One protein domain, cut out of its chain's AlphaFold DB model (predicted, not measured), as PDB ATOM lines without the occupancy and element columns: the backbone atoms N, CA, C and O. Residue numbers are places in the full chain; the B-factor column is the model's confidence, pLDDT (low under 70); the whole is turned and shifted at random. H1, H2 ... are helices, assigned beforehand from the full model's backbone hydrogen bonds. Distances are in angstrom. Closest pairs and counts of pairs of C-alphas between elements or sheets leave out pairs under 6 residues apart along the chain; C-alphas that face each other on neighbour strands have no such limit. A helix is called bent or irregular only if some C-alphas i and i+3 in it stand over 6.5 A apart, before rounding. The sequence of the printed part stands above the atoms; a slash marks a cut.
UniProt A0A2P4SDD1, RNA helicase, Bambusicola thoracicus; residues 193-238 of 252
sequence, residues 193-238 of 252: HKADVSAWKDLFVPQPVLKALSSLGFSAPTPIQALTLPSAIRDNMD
ATOM      1  N   HIS A 193      27.576  53.551 -50.437       65.25
ATOM      2  CA  HIS A 193      26.223  53.049 -50.229       65.25
ATOM      3  C   HIS A 193      26.221  51.755 -49.414       65.25
ATOM      4  O   HIS A 193      26.025  50.653 -49.929       65.25
ATOM      5  N   LYS A 194      26.355  51.911 -48.096       82.94
ATOM      6  CA  LYS A 194      26.050  50.858 -47.123       82.94
ATOM      7  C   LYS A 194      24.610  50.343 -47.331       82.94
ATOM      8  O   LYS A 194      23.654  51.028 -46.970       82.94
ATOM      9  N   ALA A 195      24.451  49.116 -47.827       88.56
ATOM     10  CA  ALA A 195      23.136  48.502 -48.028       88.56
ATOM     11  C   ALA A 195      22.412  48.231 -46.693       88.56
ATOM     12  O   ALA A 195      23.051  47.926 -45.676       88.56
ATOM     13  N   ASP A 196      21.079  48.313 -46.683       93.50
ATOM     14  CA  ASP A 196      20.287  47.778 -45.571       93.50
ATOM     15  C   ASP A 196      20.306  46.247 -45.609       93.50
ATOM     16  O   ASP A 196      20.103  45.659 -46.661       93.50
ATOM     17  N   VAL A 197      20.536  45.619 -44.458       94.69
ATOM     18  CA  VAL A 197      20.624  44.158 -44.287       94.69
ATOM     19  C   VAL A 197      19.511  43.625 -43.379       94.69
ATOM     20  O   VAL A 197      19.657  42.579 -42.747       94.69
ATOM     21  N   SER A 198      18.394  44.352 -43.274       94.75
ATOM     22  CA  SER A 198      17.223  43.967 -42.478       94.75
ATOM     23  C   SER A 198      16.739  42.543 -42.774       94.75
ATOM     24  O   SER A 198      16.553  41.774 -41.835       94.75
ATOM     25  N   ALA A 199      16.653  42.169 -44.053       95.44
ATOM     26  CA  ALA A 199      16.201  40.858 -44.526       95.44
ATOM     27  C   ALA A 199      17.138  39.673 -44.189       95.44
ATOM     28  O   ALA A 199      16.790  38.527 -44.460       95.44
ATOM     29  N   TRP A 200      18.318  39.921 -43.610       95.50
ATOM     30  CA  TRP A 200      19.262  38.874 -43.195       95.50
ATOM     31  C   TRP A 200      19.205  38.549 -41.693       95.50
ATOM     32  O   TRP A 200      19.830  37.581 -41.259       95.50
ATOM     33  N   LYS A 201      18.491  39.349 -40.886       90.94
ATOM     34  CA  LYS A 201      18.488  39.238 -39.413       90.94
ATOM     35  C   LYS A 201      17.975  37.885 -38.921       90.94
ATOM     36  O   LYS A 201      18.580  37.291 -38.033       90.94
ATOM     37  N   ASP A 202      16.918  37.381 -39.550       91.94
ATOM     38  CA  ASP A 202      16.229  36.150 -39.141       91.94
ATOM     39  C   ASP A 202      16.919  34.871 -39.660       91.94
ATOM     40  O   ASP A 202      16.471  33.757 -39.394       91.94
ATOM     41  N   LEU A 203      18.041  35.018 -40.381       95.62
ATOM     42  CA  LEU A 203      18.846  33.919 -40.927       95.62
ATOM     43  C   LEU A 203      20.062  33.562 -40.055       95.62
ATOM     44  O   LEU A 203      20.960  32.858 -40.512       95.62
ATOM     45  N   PHE A 204      20.112  34.061 -38.813       95.06
ATOM     46  CA  PHE A 204      21.155  33.771 -37.812       95.06
ATOM     47  C   PHE A 204      22.590  34.155 -38.236       95.06
ATOM     48  O   PHE A 204      23.568  33.776 -37.591       95.06
ATOM     49  N   VAL A 205      22.732  34.957 -39.297       95.81
ATOM     50  CA  VAL A 205      24.022  35.363 -39.869       95.81
ATOM     51  C   VAL A 205      24.802  36.248 -38.877       95.81
ATOM     52  O   VAL A 205      24.293  37.292 -38.461       95.81
ATOM     53  N   PRO A 206      26.055  35.899 -38.511       94.69
ATOM     54  CA  PRO A 206      26.832  36.664 -37.538       94.69
ATOM     55  C   PRO A 206      27.060  38.130 -37.934       94.69
ATOM     56  O   PRO A 206      27.339  38.446 -39.092       94.69
ATOM     57  N   GLN A 207      27.052  39.031 -36.948       93.81
ATOM     58  CA  GLN A 207      27.219  40.479 -37.150       93.81
ATOM     59  C   GLN A 207      28.450  40.893 -38.000       93.81
ATOM     60  O   GLN A 207      28.310  41.819 -38.804       93.81
ATOM     61  N   PRO A 208      29.632  40.236 -37.914       95.44
ATOM     62  CA  PRO A 208      30.754  40.530 -38.812       95.44
ATOM     63  C   PRO A 208      30.441  40.252 -40.291       95.44
ATOM     64  O   PRO A 208      30.857  41.017 -41.160       95.44
ATOM     65  N   VAL A 209      29.667  39.198 -40.574       94.94
ATOM     66  CA  VAL A 209      29.227  38.836 -41.929       94.94
ATOM     67  C   VAL A 209      28.144  39.801 -42.408       94.94
ATOM     68  O   VAL A 209      28.248  40.305 -43.520       94.94
ATOM     69  N   LEU A 210      27.179  40.170 -41.555       94.12
ATOM     70  CA  LEU A 210      26.193  41.218 -41.869       94.12
ATOM     71  C   LEU A 210      26.861  42.553 -42.234       94.12
ATOM     72  O   LEU A 210      26.414  43.232 -43.158       94.12
ATOM     73  N   LYS A 211      27.958  42.926 -41.558       93.56
ATOM     74  CA  LYS A 211      28.752  44.109 -41.924       93.56
ATOM     75  C   LYS A 211      29.390  43.954 -43.310       93.56
ATOM     76  O   LYS A 211      29.303  44.885 -44.103       93.56
ATOM     77  N   ALA A 212      29.989  42.801 -43.609       93.81
ATOM     78  CA  ALA A 212      30.602  42.536 -44.912       93.81
ATOM     79  C   ALA A 212      29.573  42.547 -46.059       93.81
ATOM     80  O   ALA A 212      29.798  43.221 -47.058       93.81
ATOM     81  N   LEU A 213      28.420  41.889 -45.885       93.31
ATOM     82  CA  LEU A 213      27.295  41.913 -46.831       93.31
ATOM     83  C   LEU A 213      26.814  43.349 -47.093       93.31
ATOM     84  O   LEU A 213      26.658  43.757 -48.241       93.31
ATOM     85  N   SER A 214      26.671  44.143 -46.029       93.44
ATOM     86  CA  SER A 214      26.256  45.548 -46.094       93.44
ATOM     87  C   SER A 214      27.258  46.449 -46.835       93.44
ATOM     88  O   SER A 214      26.838  47.370 -47.535       93.44
ATOM     89  N   SER A 215      28.564  46.175 -46.725       91.88
ATOM     90  CA  SER A 215      29.630  46.839 -47.499       91.88
ATOM     91  C   SER A 215      29.774  46.323 -48.938       91.88
ATOM     92  O   SER A 215      30.407  46.988 -49.750       91.88
ATOM     93  N   LEU A 216      29.198  45.160 -49.252       90.44
ATOM     94  CA  LEU A 216      29.233  44.506 -50.566       90.44
ATOM     95  C   LEU A 216      27.909  44.676 -51.339       90.44
ATOM     96  O   LEU A 216      27.670  43.999 -52.331       90.44
ATOM     97  N   GLY A 217      27.022  45.568 -50.880       91.44
ATOM     98  CA  GLY A 217      25.754  45.887 -51.547       91.44
ATOM     99  C   GLY A 217      24.621  44.864 -51.358       91.44
ATOM    100  O   GLY A 217      23.515  45.093 -51.845       91.44
ATOM    101  N   PHE A 218      24.845  43.761 -50.636       90.94
ATOM    102  CA  PHE A 218      23.862  42.683 -50.471       90.94
ATOM    103  C   PHE A 218      22.706  43.076 -49.544       90.94
ATOM    104  O   PHE A 218      22.771  42.880 -48.330       90.94
ATOM    105  N   SER A 219      21.612  43.572 -50.120       93.38
ATOM    106  CA  SER A 219      20.432  43.986 -49.355       93.38
ATOM    107  C   SER A 219      19.582  42.823 -48.834       93.38
ATOM    108  O   SER A 219      19.140  42.832 -47.685       93.38
ATOM    109  N   ALA A 220      19.386  41.788 -49.655       94.62
ATOM    110  CA  ALA A 220      18.519  40.654 -49.352       94.62
ATOM    111  C   ALA A 220      19.182  39.301 -49.677       94.62
ATOM    112  O   ALA A 220      19.978  39.221 -50.617       94.62
ATOM    113  N   PRO A 221      18.843  38.232 -48.932       95.19
ATOM    114  CA  PRO A 221      19.264  36.869 -49.239       95.19
ATOM    115  C   PRO A 221      18.590  36.351 -50.515       95.19
ATOM    116  O   PRO A 221      17.426  36.646 -50.794       95.19
ATOM    117  N   THR A 222      19.293  35.513 -51.276       92.94
ATOM    118  CA  THR A 222      18.666  34.736 -52.361       92.94
ATOM    119  C   THR A 222      17.703  33.679 -51.791       92.94
ATOM    120  O   THR A 222      17.877  33.257 -50.645       92.94
ATOM    121  N   PRO A 223      16.718  33.177 -52.567       92.62
ATOM    122  CA  PRO A 223      15.763  32.180 -52.071       92.62
ATOM    123  C   PRO A 223      16.423  30.919 -51.494       92.62
ATOM    124  O   PRO A 223      15.998  30.427 -50.453       92.62
ATOM    125  N   ILE A 224      17.505  30.432 -52.117       93.06
ATOM    126  CA  ILE A 224      18.248  29.271 -51.612       93.06
ATOM    127  C   ILE A 224      18.978  29.584 -50.297       93.06
ATOM    128  O   ILE A 224      18.958  28.764 -49.386       93.06
ATOM    129  N   GLN A 225      19.557  30.779 -50.140       94.06
ATOM    130  CA  GLN A 225      20.172  31.217 -48.878       94.06
ATOM    131  C   GLN A 225      19.136  31.358 -47.755       94.06
ATOM    132  O   GLN A 225      19.376  30.883 -46.651       94.06
ATOM    133  N   ALA A 226      17.970  31.948 -48.033       94.25
ATOM    134  CA  ALA A 226      16.908  32.119 -47.039       94.25
ATOM    135  C   ALA A 226      16.375  30.779 -46.496       94.25
ATOM    136  O   ALA A 226      16.050  30.684 -45.316       94.25
ATOM    137  N   LEU A 227      16.330  29.740 -47.337       92.00
ATOM    138  CA  LEU A 227      15.897  28.393 -46.947       92.00
ATOM    139  C   LEU A 227      16.994  27.561 -46.259       92.00
ATOM    140  O   LEU A 227      16.673  26.684 -45.464       92.00
ATOM    141  N   THR A 228      18.275  27.799 -46.562       94.75
ATOM    142  CA  THR A 228      19.383  26.937 -46.095       94.75
ATOM    143  C   THR A 228      20.131  27.485 -44.884       94.75
ATOM    144  O   THR A 228      20.541  26.704 -44.026       94.75
ATOM    145  N   LEU A 229      20.288  28.809 -44.766       95.81
ATOM    146  CA  LEU A 229      21.056  29.427 -43.680       95.81
ATOM    147  C   LEU A 229      20.486  29.157 -42.272       95.81
ATOM    148  O   LEU A 229      21.297  28.876 -41.391       95.81
ATOM    149  N   PRO A 230      19.157  29.148 -42.021       95.25
ATOM    150  CA  PRO A 230      18.625  28.793 -40.705       95.25
ATOM    151  C   PRO A 230      19.000  27.359 -40.302       95.25
ATOM    152  O   PRO A 230      19.575  27.157 -39.236       95.25
ATOM    153  N   SER A 231      18.774  26.388 -41.190       94.94
ATOM    154  CA  SER A 231      19.084  24.969 -40.966       94.94
ATOM    155  C   SER A 231      20.577  24.720 -40.720       94.94
ATOM    156  O   SER A 231      20.945  23.951 -39.835       94.94
ATOM    157  N   ALA A 232      21.447  25.400 -41.475       95.88
ATOM    158  CA  ALA A 232      22.895  25.245 -41.362       95.88
ATOM    159  C   ALA A 232      23.492  25.954 -40.129       95.88
ATOM    160  O   ALA A 232      24.447  25.452 -39.538       95.88
ATOM    161  N   ILE A 233      22.966  27.128 -39.747       96.19
ATOM    162  CA  ILE A 233      23.561  27.982 -38.701       96.19
ATOM    163  C   ILE A 233      22.896  27.792 -37.333       96.19
ATOM    164  O   ILE A 233      23.607  27.727 -36.331       96.19
ATOM    165  N   ARG A 234      21.559  27.722 -37.264       95.75
ATOM    166  CA  ARG A 234      20.813  27.566 -36.001       95.75
ATOM    167  C   ARG A 234      20.724  26.106 -35.575       95.75
ATOM    168  O   ARG A 234      20.918  25.808 -34.403       95.75
ATOM    169  N   ASP A 235      20.410  25.227 -36.525       95.19
ATOM    170  CA  ASP A 235      20.108  23.817 -36.248       95.19
ATOM    171  C   ASP A 235      21.316  22.891 -36.489       95.19
ATOM    172  O   ASP A 235      21.241  21.695 -36.218       95.19
ATOM    173  N   ASN A 236      22.430  23.446 -36.990       95.81
ATOM    174  CA  ASN A 236      23.681  22.744 -37.306       95.81
ATOM    175  C   ASN A 236      23.503  21.493 -38.197       95.81
ATOM    176  O   ASN A 236      24.274  20.539 -38.088       95.81
ATOM    177  N   MET A 237      22.502  21.496 -39.082       95.19
ATOM    178  CA  MET A 237      22.194  20.367 -39.961       95.19
ATOM    179  C   MET A 237      22.993  20.413 -41.268       95.19
ATOM    180  O   MET A 237      23.179  21.480 -41.858       95.19
ATOM    181  N   ASP A 238      23.385  19.236 -41.762       95.38
ATOM    182  CA  ASP A 238      23.909  19.075 -43.119       95.38
ATOM    183  C   ASP A 238      22.842  19.446 -44.162       95.38
ATOM    184  O   ASP A 238      21.666  19.094 -44.037       95.38
TER     185      ASP A 238
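What this domain is: This is residues 193 to 238 of the 252 residues of the protein "RNA helicase" of Bambusicola thoracicus (UniProt A0A2P4SDD1). Three short helices are set with their centres in a triangle, H1 at its corner between the other two: H3 packs on H1 on one side, while H2 lies near H1 on the other side and stays apart from H3. The first and last printed residues lie at opposite ends of the long axis. The printed part has 46 residues with three named helices, in the order H1, H2, H3, and no named strand; the class is all helix. The whole is compact, with a radius of gyration of the C-alphas of 10.6 A, yet elongated in outline, spanning 34 by 20 by 14 A.

How they stand to each other: H1, residues 198 to 203, is close to but not clearly touching H2, residues 207 to 215; their closest C-alphas, those of Trp 200 and Leu 210, are 7.4 A apart. They run opposite ways at a tilt of 36 degrees, only just steep. H1 touches H3, residues 223 to 233, where the closest C-alphas, those of Leu 203 and Pro 230, are 5.1 A apart. These two run the same way at a steep tilt of 46 degrees. H2 and H3 are apart. In H2 every O i to N i+4 pair is within hydrogen-bond range; in H3 5 of 7 are, and in H1 0 of 2, beside 2 of 3 O i to N i+3 pairs.

Where its parts are: H1 begins at C-alpha 198 (17.223, 43.967, -42.478) and is irregular, with C-alphas 199 and 202 7.2 A apart. H2 measures 12.4 A from first to last C-alpha. H3 measures 16.0 A, ends at C-alpha 233 (23.561, 27.982, -38.701) and is only just irregular, with C-alphas 227 and 230 6.8 A apart.

The domain as a whole: The two C-alphas farthest apart, those of His 193 and Asp 238, are 34.8 A apart. The printed part has no cut. The link from H1 to H2 is tight and that from H2 to H3 short. The mean pLDDT of the printed part is 93.1, with residue 193 under 70.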